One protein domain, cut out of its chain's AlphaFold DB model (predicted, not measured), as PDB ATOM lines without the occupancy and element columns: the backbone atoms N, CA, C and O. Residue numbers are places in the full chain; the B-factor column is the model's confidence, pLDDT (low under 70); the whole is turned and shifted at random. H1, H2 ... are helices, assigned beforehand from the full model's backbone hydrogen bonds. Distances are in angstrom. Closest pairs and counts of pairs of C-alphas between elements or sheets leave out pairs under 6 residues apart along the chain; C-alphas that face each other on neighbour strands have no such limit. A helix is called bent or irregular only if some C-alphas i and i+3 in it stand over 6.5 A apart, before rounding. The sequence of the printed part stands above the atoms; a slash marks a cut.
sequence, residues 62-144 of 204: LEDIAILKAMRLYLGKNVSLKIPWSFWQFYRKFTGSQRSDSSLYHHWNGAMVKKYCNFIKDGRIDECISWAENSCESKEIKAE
ATOM      1  N   LEU A  62     -26.977 -31.095  42.204       92.62
ATOM      2  CA  LEU A  62     -27.950 -30.887  41.129       92.62
ATOM      3  C   LEU A  62     -29.213 -31.742  41.317       92.62
ATOM      4  O   LEU A  62     -30.322 -31.250  41.104       92.62
ATOM      5  N   GLU A  63     -29.068 -32.995  41.766       93.81
ATOM      6  CA  GLU A  63     -30.212 -33.830  42.159       93.81
ATOM      7  C   GLU A  63     -30.960 -33.215  43.358       93.81
ATOM      8  O   GLU A  63     -32.190 -33.159  43.324       93.81
ATOM      9  N   ASP A  64     -30.251 -32.691  44.372       95.50
ATOM     10  CA  ASP A  64     -30.874 -31.986  45.509       95.50
ATOM     11  C   ASP A  64     -31.734 -30.804  45.025       95.50
ATOM     12  O   ASP A  64     -32.899 -30.676  45.411       95.50
ATOM     13  N   ILE A  65     -31.181 -29.955  44.150       95.69
ATOM     14  CA  ILE A  65     -31.871 -28.785  43.584       95.69
ATOM     15  C   ILE A  65     -33.106 -29.221  42.791       95.69
ATOM     16  O   ILE A  65     -34.181 -28.640  42.950       95.69
ATOM     17  N   ALA A  66     -32.986 -30.264  41.966       95.56
ATOM     18  CA  ALA A  66     -34.107 -30.795  41.197       95.56
ATOM     19  C   ALA A  66     -35.244 -31.291  42.107       95.56
ATOM     20  O   ALA A  66     -36.416 -31.035  41.827       95.56
ATOM     21  N   ILE A  67     -34.913 -31.966  43.214       96.12
ATOM     22  CA  ILE A  67     -35.897 -32.405  44.213       96.12
ATOM     23  C   ILE A  67     -36.573 -31.194  44.873       96.12
ATOM     24  O   ILE A  67     -37.802 -31.160  44.943       96.12
ATOM     25  N   LEU A  68     -35.809 -30.182  45.302       95.75
ATOM     26  CA  LEU A  68     -36.355 -28.967  45.926       95.75
ATOM     27  C   LEU A  68     -37.307 -28.213  44.986       95.75
ATOM     28  O   LEU A  68     -38.409 -27.836  45.391       95.75
ATOM     29  N   LYS A  69     -36.928 -28.051  43.712       95.38
ATOM     30  CA  LYS A  69     -37.785 -27.438  42.684       95.38
ATOM     31  C   LYS A  69     -39.072 -28.233  42.474       95.38
ATOM     32  O   LYS A  69     -40.154 -27.649  42.438       95.38
ATOM     33  N   ALA A  70     -38.982 -29.559  42.390       95.56
ATOM     34  CA  ALA A  70     -40.162 -30.406  42.240       95.56
ATOM     35  C   ALA A  70     -41.095 -30.335  43.461       95.56
ATOM     36  O   ALA A  70     -42.313 -30.299  43.299       95.56
ATOM     37  N   MET A  71     -40.549 -30.265  44.678       94.56
ATOM     38  CA  MET A  71     -41.350 -30.096  45.894       94.56
ATOM     39  C   MET A  71     -42.066 -28.757  45.935       94.56
ATOM     40  O   MET A  71     -43.253 -28.720  46.247       94.56
ATOM     41  N   ARG A  72     -41.369 -27.677  45.574       94.31
ATOM     42  CA  ARG A  72     -41.970 -26.350  45.439       94.31
ATOM     43  C   ARG A  72     -43.173 -26.374  44.493       94.31
ATOM     44  O   ARG A  72     -44.187 -25.749  44.785       94.31
ATOM     45  N   LEU A  73     -43.068 -27.086  43.371       93.38
ATOM     46  CA  LEU A  73     -44.156 -27.200  42.396       93.38
ATOM     47  C   LEU A  73     -45.306 -28.088  42.894       93.38
ATOM     48  O   LEU A  73     -46.465 -27.771  42.648       93.38
ATOM     49  N   TYR A  74     -45.002 -29.183  43.595       93.12
ATOM     50  CA  TYR A  74     -46.005 -30.164  44.024       93.12
ATOM     51  C   TYR A  74     -46.745 -29.770  45.314       93.12
ATOM     52  O   TYR A  74     -47.945 -29.997  45.429       93.12
ATOM     53  N   LEU A  75     -46.035 -29.202  46.293       91.12
ATOM     54  CA  LEU A  75     -46.565 -28.845  47.618       91.12
ATOM     55  C   LEU A  75     -46.769 -27.332  47.796       91.12
ATOM     56  O   LEU A  75     -47.385 -26.905  48.771       91.12
ATOM     57  N   GLY A  76     -46.255 -26.513  46.875       88.69
ATOM     58  CA  GLY A  76     -46.287 -25.057  46.973       88.69
ATOM     59  C   GLY A  76     -45.178 -24.489  47.866       88.69
ATOM     60  O   GLY A  76     -44.123 -25.093  48.057       88.69
ATOM     61  N   LYS A  77     -45.410 -23.286  48.408       83.50
ATOM     62  CA  LYS A  77     -44.427 -22.568  49.244       83.50
ATOM     63  C   LYS A  77     -44.268 -23.187  50.640       83.50
ATOM     64  O   LYS A  77     -43.163 -23.225  51.169       83.50
ATOM     65  N   ASN A  78     -45.351 -23.717  51.208       83.12
ATOM     66  CA  ASN A  78     -45.382 -24.279  52.562       83.12
ATOM     67  C   ASN A  78     -45.027 -25.770  52.548       83.12
ATOM     68  O   ASN A  78     -45.864 -26.632  52.826       83.12
ATOM     69  N   VAL A  79     -43.786 -26.084  52.182       84.38
ATOM     70  CA  VAL A  79     -43.324 -27.473  52.126       84.38
ATOM     71  C   VAL A  79     -43.193 -28.047  53.534       84.38
ATOM     72  O   VAL A  79     -42.419 -27.570  54.356       84.38
ATOM     73  N   SER A  80     -43.940 -29.117  53.802       86.88
ATOM     74  CA  SER A  80     -43.795 -29.893  55.033       86.88
ATOM     75  C   SER A  80     -42.563 -30.794  54.967       86.88
ATOM     76  O   SER A  80     -42.232 -31.341  53.918       86.88
ATOM     77  N   LEU A  81     -41.926 -31.042  56.114       88.94
ATOM     78  CA  LEU A  81     -40.863 -32.050  56.226       88.94
ATOM     79  C   LEU A  81     -41.376 -33.474  55.951       88.94
ATOM     80  O   LEU A  81     -40.604 -34.351  55.551       88.94
ATOM     81  N   LYS A  82     -42.678 -33.708  56.163       92.31
ATOM     82  CA  LYS A  82     -43.338 -34.985  55.886       92.31
ATOM     83  C   LYS A  82     -43.844 -34.999  54.450       92.31
ATOM     84  O   LYS A  82     -44.902 -34.457  54.146       92.31
ATOM     85  N   ILE A  83     -43.084 -35.659  53.589       94.31
ATOM     86  CA  ILE A  83     -43.396 -35.784  52.169       94.31
ATOM     87  C   ILE A  83     -44.192 -37.077  51.931       94.31
ATOM     88  O   ILE A  83     -43.730 -38.147  52.344       94.31
ATOM     89  N   PRO A  84     -45.369 -37.018  51.280       94.88
ATOM     90  CA  PRO A  84     -46.175 -38.206  51.011       94.88
ATOM     91  C   PRO A  84     -45.463 -39.158  50.045       94.88
ATOM     92  O   PRO A  84     -44.737 -38.730  49.151       94.88
ATOM     93  N   TRP A  85     -45.703 -40.466  50.183       95.56
ATOM     94  CA  TRP A  85     -45.043 -41.471  49.338       95.56
ATOM     95  C   TRP A  85     -45.336 -41.292  47.838       95.56
ATOM     96  O   TRP A  85     -44.460 -41.494  46.995       95.56
ATOM     97  N   SER A  86     -46.551 -40.847  47.513       96.31
ATOM     98  CA  SER A  86     -46.999 -40.557  46.147       96.31
ATOM     99  C   SER A  86     -46.128 -39.522  45.433       96.31
ATOM    100  O   SER A  86     -45.942 -39.623  44.220       96.31
ATOM    101  N   PHE A  87     -45.544 -38.568  46.168       96.81
ATOM    102  CA  PHE A  87     -44.637 -37.578  45.594       96.81
ATOM    103  C   PHE A  87     -43.417 -38.243  44.956       96.81
ATOM    104  O   PHE A  87     -43.058 -37.888  43.841       96.81
ATOM    105  N   TRP A  88     -42.800 -39.236  45.604       96.75
ATOM    106  CA  TRP A  88     -41.597 -39.893  45.070       96.75
ATOM    107  C   TRP A  88     -41.894 -40.674  43.792       96.75
ATOM    108  O   TRP A  88     -41.137 -40.605  42.825       96.75
ATOM    109  N   GLN A  89     -43.049 -41.345  43.760       95.69
ATOM    110  CA  GLN A  89     -43.525 -42.057  42.578       95.69
ATOM    111  C   GLN A  89     -43.788 -41.094  41.415       95.69
ATOM    112  O   GLN A  89     -43.423 -41.383  40.273       95.69
ATOM    113  N   PHE A  90     -44.412 -39.948  41.703       95.88
ATOM    114  CA  PHE A  90     -44.659 -38.893  40.726       95.88
ATOM    115  C   PHE A  90     -43.350 -38.274  40.227       95.88
ATOM    116  O   PHE A  90     -43.115 -38.225  39.022       95.88
ATOM    117  N   TYR A  91     -42.468 -37.883  41.147       96.38
ATOM    118  CA  TYR A  91     -41.165 -37.298  40.857       96.38
ATOM    119  C   TYR A  91     -40.365 -38.183  39.906       96.38
ATOM    120  O   TYR A  91     -39.890 -37.702  38.878       96.38
ATOM    121  N   ARG A  92     -40.257 -39.488  40.195       94.88
ATOM    122  CA  ARG A  92     -39.505 -40.414  39.341       94.88
ATOM    123  C   ARG A  92     -40.118 -40.527  37.947       94.88
ATOM    124  O   ARG A  92     -39.382 -40.493  36.966       94.88
ATOM    125  N   LYS A  93     -41.449 -40.634  37.849       93.44
ATOM    126  CA  LYS A  93     -42.155 -40.700  36.557       93.44
ATOM    127  C   LYS A  93     -41.954 -39.434  35.724       93.44
ATOM    128  O   LYS A  93     -41.779 -39.538  34.519       93.44
ATOM    129  N   PHE A  94     -41.979 -38.266  36.360       92.31
ATOM    130  CA  PHE A  94     -41.913 -36.982  35.671       92.31
ATOM    131  C   PHE A  94     -40.483 -36.585  35.278       92.31
ATOM    132  O   PHE A  94     -40.257 -36.078  34.186       92.31
ATOM    133  N   THR A  95     -39.506 -36.835  36.152       91.31
ATOM    134  CA  THR A  95     -38.096 -36.474  35.911       91.31
ATOM    135  C   THR A  95     -37.315 -37.540  35.144       91.31
ATOM    136  O   THR A  95     -36.222 -37.262  34.661       91.31
ATOM    137  N   GLY A  96     -37.831 -38.772  35.064       90.31
ATOM    138  CA  GLY A  96     -37.081 -39.908  34.524       90.31
ATOM    139  C   GLY A  96     -35.881 -40.306  35.390       90.31
ATOM    140  O   GLY A  96     -34.935 -40.908  34.885       90.31
ATOM    141  N   SER A  97     -35.889 -39.955  36.683       89.75
ATOM    142  CA  SER A  97     -34.779 -40.249  37.592       89.75
ATOM    143  C   SER A  97     -34.452 -41.747  37.629       89.75
ATOM    144  O   SER A  97     -35.332 -42.594  37.783       89.75
ATOM    145  N   GLN A  98     -33.157 -42.071  37.570       90.88
ATOM    146  CA  GLN A  98     -32.649 -43.446  37.689       90.88
ATOM    147  C   GLN A  98     -32.645 -43.966  39.141       90.88
ATOM    148  O   GLN A  98     -32.269 -45.112  39.407       90.88
ATOM    149  N   ARG A  99     -33.032 -43.121  40.107       92.31
ATOM    150  CA  ARG A  99     -33.138 -43.474  41.527       92.31
ATOM    151  C   ARG A  99     -34.440 -44.224  41.791       92.31
ATOM    152  O   ARG A  99     -35.478 -43.936  41.202       92.31
ATOM    153  N   SER A 100     -34.409 -45.184  42.713       94.75
ATOM    154  CA  SER A 100     -35.643 -45.809  43.199       94.75
ATOM    155  C   SER A 100     -36.405 -44.863  44.131       94.75
ATOM    156  O   SER A 100     -35.792 -44.038  44.810       94.75
ATOM    157  N   ASP A 101     -37.730 -45.027  44.218       95.88
ATOM    158  CA  ASP A 101     -38.592 -44.231  45.108       95.88
ATOM    159  C   ASP A 101     -38.076 -44.256  46.560       95.88
ATOM    160  O   ASP A 101     -37.917 -43.214  47.194       95.88
ATOM    161  N   SER A 102     -37.701 -45.439  47.060       96.12
ATOM    162  CA  SER A 102     -37.126 -45.601  48.402       96.12
ATOM    163  C   SER A 102     -35.788 -44.887  48.568       96.12
ATOM    164  O   SER A 102     -35.533 -44.301  49.618       96.12
ATOM    165  N   SER A 103     -34.923 -44.905  47.548       95.25
ATOM    166  CA  SER A 103     -33.635 -44.209  47.605       95.25
ATOM    167  C   SER A 103     -33.823 -42.696  47.700       95.25
ATOM    168  O   SER A 103     -33.094 -42.058  48.453       95.25
ATOM    169  N   LEU A 104     -34.792 -42.136  46.972       96.25
ATOM    170  CA  LEU A 104     -35.137 -40.713  47.044       96.25
ATOM    171  C   LEU A 104     -35.681 -40.348  48.429       96.25
ATOM    172  O   LEU A 104     -35.223 -39.387  49.043       96.25
ATOM    173  N   TYR A 105     -36.591 -41.164  48.961       96.56
ATOM    174  CA  TYR A 105     -37.138 -40.973  50.302       96.56
ATOM    175  C   TYR A 105     -36.056 -41.015  51.393       96.56
ATOM    176  O   TYR A 105     -36.037 -40.171  52.293       96.56
ATOM    177  N   HIS A 106     -35.135 -41.979  51.340       96.25
ATOM    178  CA  HIS A 106     -34.050 -42.063  52.318       96.25
ATOM    179  C   HIS A 106     -33.040 -40.929  52.166       96.25
ATOM    180  O   HIS A 106     -32.569 -40.413  53.176       96.25
ATOM    181  N   HIS A 107     -32.745 -40.505  50.938       96.19
ATOM    182  CA  HIS A 107     -31.899 -39.340  50.691       96.19
ATOM    183  C   HIS A 107     -32.505 -38.064  51.273       96.19
ATOM    184  O   HIS A 107     -31.824 -37.313  51.976       96.19
ATOM    185  N   TRP A 108     -33.813 -37.875  51.081       95.81
ATOM    186  CA  TRP A 108     -34.548 -36.772  51.684       95.81
ATOM    187  C   TRP A 108     -34.388 -36.752  53.203       95.81
ATOM    188  O   TRP A 108     -33.860 -35.792  53.756       95.81
ATOM    189  N   ASN A 109     -34.770 -37.833  53.884       95.25
ATOM    190  CA  ASN A 109     -34.742 -37.874  55.349       95.25
ATOM    191  C   ASN A 109     -33.317 -37.891  55.927       95.25
ATOM    192  O   ASN A 109     -33.069 -37.337  56.998       95.25
ATOM    193  N   GLY A 110     -32.382 -38.550  55.243       93.31
ATOM    194  CA  GLY A 110     -31.029 -38.787  55.739       93.31
ATOM    195  C   GLY A 110     -30.078 -37.616  55.521       93.31
ATOM    196  O   GLY A 110     -29.270 -37.328  56.409       93.31
ATOM    197  N   ALA A 111     -30.173 -36.950  54.368       94.62
ATOM    198  CA  ALA A 111     -29.230 -35.920  53.942       94.62
ATOM    199  C   ALA A 111     -29.907 -34.563  53.729       94.62
ATOM    200  O   ALA A 111     -29.499 -33.577  54.346       94.62
ATOM    201  N   MET A 112     -30.958 -34.499  52.905       95.69
ATOM    202  CA  MET A 112     -31.555 -33.210  52.532       95.69
ATOM    203  C   MET A 112     -32.225 -32.518  53.716       95.69
ATOM    204  O   MET A 112     -31.979 -31.338  53.939       95.69
ATOM    205  N   VAL A 113     -33.003 -33.242  54.523       94.50
ATOM    206  CA  VAL A 113     -33.644 -32.677  55.717       94.50
ATOM    207  C   VAL A 113     -32.594 -32.118  56.664       94.50
ATOM    208  O   VAL A 113     -32.799 -31.038  57.184       94.50
ATOM    209  N   LYS A 114     -31.441 -32.770  56.854       94.56
ATOM    210  CA  LYS A 114     -30.377 -32.233  57.721       94.56
ATOM    211  C   LYS A 114     -29.754 -30.957  57.157       94.56
ATOM    212  O   LYS A 114     -29.493 -30.026  57.908       94.56
ATOM    213  N   LYS A 115     -29.527 -30.922  55.844       94.50
ATOM    214  CA  LYS A 115     -28.852 -29.819  55.149       94.50
ATOM    215  C   LYS A 115     -29.747 -28.590  54.969       94.50
ATOM    216  O   LYS A 115     -29.277 -27.469  55.106       94.50
ATOM    217  N   TYR A 116     -31.028 -28.805  54.687       95.25
ATOM    218  CA  TYR A 116     -31.977 -27.769  54.274       95.25
ATOM    219  C   TYR A 116     -33.102 -27.523  55.296       95.25
ATOM    220  O   TYR A 116     -33.989 -26.711  55.040       95.25
ATOM    221  N   CYS A 117     -33.067 -28.194  56.460       93.94
ATOM    222  CA  CYS A 117     -34.118 -28.168  57.491       93.94
ATOM    223  C   CYS A 117     -34.639 -26.766  57.791       93.94
ATOM    224  O   CYS A 117     -35.845 -26.552  57.851       93.94
ATOM    225  N   ASN A 118     -33.708 -25.834  58.003       93.75
ATOM    226  CA  ASN A 118     -34.009 -24.499  58.502       93.75
ATOM    227  C   ASN A 118     -34.859 -23.732  57.488       93.75
ATOM    228  O   ASN A 118     -35.918 -23.227  57.834       93.75
ATOM    229  N   PHE A 119     -34.474 -23.762  56.210       93.94
ATOM    230  CA  PHE A 119     -35.255 -23.123  55.154       93.94
ATOM    231  C   PHE A 119     -36.642 -23.745  54.990       93.94
ATOM    232  O   PHE A 119     -37.620 -23.026  54.799       93.94
ATOM    233  N   ILE A 120     -36.736 -25.078  55.069       92.12
ATOM    234  CA  ILE A 120     -38.007 -25.791  54.886       92.12
ATOM    235  C   ILE A 120     -38.969 -25.471  56.036       92.12
ATOM    236  O   ILE A 120     -40.134 -25.172  55.789       92.12
ATOM    237  N   LYS A 121     -38.485 -25.486  57.284       91.31
ATOM    238  CA  LYS A 121     -39.289 -25.150  58.471       91.31
ATOM    239  C   LYS A 121     -39.803 -23.715  58.443       91.31
ATOM    240  O   LYS A 121     -40.938 -23.484  58.843       91.31
ATOM    241  N   ASP A 122     -38.997 -22.791  57.930       92.00
ATOM    242  CA  ASP A 122     -39.363 -21.379  57.815       92.00
ATOM    243  C   ASP A 122     -40.276 -21.089  56.606       92.00
ATOM    244  O   ASP A 122     -40.657 -19.941  56.385       92.00
ATOM    245  N   GLY A 123     -40.597 -22.091  55.774       91.31
ATOM    246  CA  GLY A 123     -41.360 -21.897  54.534       91.31
ATOM    247  C   GLY A 123     -40.591 -21.137  53.442       91.31
ATOM    248  O   GLY A 123     -41.179 -20.670  52.467       91.31
ATOM    249  N   ARG A 124     -39.264 -21.023  53.570       94.38
ATOM    250  CA  ARG A 124     -38.373 -20.264  52.674       94.38
ATOM    251  C   ARG A 124     -37.748 -21.154  51.600       94.38
ATOM    252  O   ARG A 124     -36.539 -21.141  51.374       94.38
ATOM    253  N   ILE A 125     -38.570 -21.964  50.927       94.81
ATOM    254  CA  ILE A 125     -38.071 -22.920  49.923       94.81
ATOM    255  C   ILE A 125     -37.442 -22.239  48.696       94.81
ATOM    256  O   ILE A 125     -36.518 -22.788  48.108       94.81
ATOM    257  N   ASP A 126     -37.894 -21.035  48.331       94.94
ATOM    258  CA  ASP A 126     -37.260 -20.222  47.279       94.94
ATOM    259  C   ASP A 126     -35.804 -19.909  47.598       94.94
ATOM    260  O   ASP A 126     -34.905 -20.229  46.825       94.94
ATOM    261  N   GLU A 127     -35.582 -19.338  48.780       95.88
ATOM    262  CA  GLU A 127     -34.250 -18.983  49.261       95.88
ATOM    263  C   GLU A 127     -33.365 -20.225  49.379       95.88
ATOM    264  O   GLU A 127     -32.181 -20.174  49.054       95.88
ATOM    265  N   CYS A 128     -33.945 -21.363  49.774       95.19
ATOM    266  CA  CYS A 128     -33.249 -22.645  49.802       95.19
ATOM    267  C   CYS A 128     -32.728 -23.066  48.423       95.19
ATOM    268  O   CYS A 128     -31.606 -23.565  48.320       95.19
ATOM    269  N   ILE A 129     -33.551 -22.913  47.378       95.19
ATOM    270  CA  ILE A 129     -33.190 -23.273  46.002       95.19
ATOM    271  C   ILE A 129     -32.069 -22.355  45.520       95.19
ATOM    272  O   ILE A 129     -31.025 -22.864  45.117       95.19
ATOM    273  N   SER A 130     -32.231 -21.036  45.658       95.75
ATOM    274  CA  SER A 130     -31.205 -20.066  45.251       95.75
ATOM    275  C   SER A 130     -29.886 -20.268  46.001       95.75
ATOM    276  O   SER A 130     -28.813 -20.231  45.407       95.75
ATOM    277  N   TRP A 131     -29.938 -20.558  47.306       95.00
ATOM    278  CA  TRP A 131     -28.741 -20.873  48.086       95.00
ATOM    279  C   TRP A 131     -28.033 -22.139  47.583       95.00
ATOM    280  O   TRP A 131     -26.801 -22.179  47.507       95.00
ATOM    281  N   ALA A 132     -28.797 -23.180  47.237       93.38
ATOM    282  CA  ALA A 132     -28.248 -24.431  46.729       93.38
ATOM    283  C   ALA A 132     -27.613 -24.266  45.337       93.38
ATOM    284  O   ALA A 132     -26.551 -24.843  45.101       93.38
ATOM    285  N   GLU A 133     -28.223 -23.464  44.461       94.06
ATOM    286  CA  GLU A 133     -27.690 -23.107  43.137       94.06
ATOM    287  C   GLU A 133     -26.359 -22.350  43.264       94.06
ATOM    288  O   GLU A 133     -25.340 -22.819  42.755       94.06
ATOM    289  N   ASN A 134     -26.316 -21.291  44.077       91.56
ATOM    290  CA  ASN A 134     -25.094 -20.507  44.315       91.56
ATOM    291  C   ASN A 134     -23.962 -21.347  44.942       91.56
ATOM    292  O   ASN A 134     -22.775 -21.156  44.663       91.56
ATOM    293  N   SER A 135     -24.325 -22.306  45.801       86.75
ATOM    294  CA  SER A 135     -23.376 -23.251  46.406       86.75
ATOM    295  C   SER A 135     -22.797 -24.254  45.400       86.75
ATOM    296  O   SER A 135     -21.778 -24.885  45.691       86.75
ATOM    297  N   CYS A 136     -23.459 -24.452  44.257       82.00
ATOM    298  CA  CYS A 136     -22.982 -25.288  43.161       82.00
ATOM    299  C   CYS A 136     -22.001 -24.504  42.279       82.00
ATOM    300  O   CYS A 136     -20.873 -24.956  42.095       82.00
ATOM    301  N   GLU A 137     -22.376 -23.292  41.855       73.31
ATOM    302  CA  GLU A 137     -21.542 -22.408  41.019       73.31
ATOM    303  C   GLU A 137     -20.192 -22.087  41.681       73.31
ATOM    304  O   GLU A 137     -19.132 -22.161  41.061       73.31
ATOM    305  N   SER A 138     -20.198 -21.844  42.997       64.25
ATOM    306  CA  SER A 138     -18.972 -21.562  43.758       64.25
ATOM    307  C   SER A 138     -17.972 -22.731  43.777       64.25
ATOM    308  O   SER A 138     -16.781 -22.524  44.010       64.25
ATOM    309  N   LYS A 139     -18.431 -23.975  43.572       59.88
ATOM    310  CA  LYS A 139     -17.556 -25.159  43.534       59.88
ATOM    311  C   LYS A 139     -16.937 -25.380  42.161       59.88
ATOM    312  O   LYS A 139     -15.818 -25.879  42.098       59.88
ATOM    313  N   GLU A 140     -17.635 -24.998  41.098       58.16
ATOM    314  CA  GLU A 140     -17.129 -25.099  39.727       58.16
ATOM    315  C   GLU A 140     -16.016 -24.071  39.484       58.16
ATOM    316  O   GLU A 140     -14.932 -24.445  39.045       58.16
ATOM    317  N   ILE A 141     -16.204 -22.825  39.938       58.44
ATOM    318  CA  ILE A 141     -15.181 -21.765  39.835       58.44
ATOM    319  C   ILE A 141     -13.903 -22.136  40.610       58.44
ATOM    320  O   ILE A 141     -12.787 -21.856  40.175       58.44
ATOM    321  N   LYS A 142     -14.042 -22.797  41.767       51.78
ATOM    322  CA  LYS A 142     -12.886 -23.211  42.573       51.78
ATOM    323  C   LYS A 142     -12.126 -24.397  41.962       51.78
ATOM    324  O   LYS A 142     -10.912 -24.475  42.122       51.78
ATOM    325  N   ALA A 143     -12.818 -25.296  41.260       55.47
ATOM    326  CA  ALA A 143     -12.187 -26.428  40.583       55.47
ATOM    327  C   ALA A 143     -11.351 -25.989  39.365       55.47
ATOM    328  O   ALA A 143     -10.297 -26.572  39.109       55.47
ATOM    329  N   GLU A 144     -11.768 -24.940  38.652       52.34
ATOM    330  CA  GLU A 144     -10.980 -24.387  37.542       52.34
ATOM    331  C   GLU A 144      -9.712 -23.673  38.030       52.34
ATOM    332  O   GLU A 144      -8.639 -23.883  37.467       52.34
TER     333      GLU A 144
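This is residues 62 to 144 of the 204 residues of an uncharacterized protein of Trichomonas vaginalis (UniProt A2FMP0). What is the shape? The kinked helix H3 spans one side of a small helical body, meeting H2 with its first residues and H4 beyond its kink, while H1 and H4 run side by side in opposite directions. Residues 137 to 144 of H4 stick out as an arm. What is it made of? The 83 printed residues include four named helices, H1, H2, H3, H4 in chain order, and no named strand: the class is all helix. How large is it? It is compact, with a radius of gyration of the C-alphas of 12.9 A and spans of 39 by 30 by 21 A.

What does H3, residues 101 to 121, touch? Its residues 101 to 105 touch H2, residues 85 to 95, about perpendicular at 80 degrees; the closest C-alphas, of Trp 88 and Asp 101, are 5.3 A apart. Its residues 116 to 120 touch residues 125 to 128 of H4, residues 125 to 144, at 77 degrees, with C-alphas 119 and 128 closest at 5.7 A. Where is H1, residues 62 to 75? It touches H4 at a shallow tilt of 12 degrees, opposite ways, with C-alphas 65 and 129 closest at 6.2 A. It only just touches H2, with 3 pairs of C-alphas within 8 A, the closest being 70 and 91 at 7.1 A. H2 and H4 are apart. Are the helix backbones complete? Every O i to N i+4 pair is within hydrogen-bond range in H1, but 6 of 7 in H2, 13 of 17 in H3 and 14 of 16 in H4.

Is H3 even? It is irregular, with a kink of 85 degrees near residue 115 and C-alphas 115 and 118 8.1 A apart; its ends are 23.3 A apart. Where are the anchors? H1, 19.8 A long, begins at C-alpha 62 (-27.950, -30.887, 41.129). H2 is 15.9 A long; H4, 29.8 A, ends at C-alpha 144 (-10.980, -24.387, 37.542).

How far does it reach? The two C-alphas farthest apart, of Ser 86 and Glu 144, are 40.4 A apart. Are there cuts or long links? The printed part has no cut; the links H2 to H3 and H3 to H4 are tight, and H1 to H2 is short. Where is confidence low? Residues 138 to 144 have pLDDT under 70.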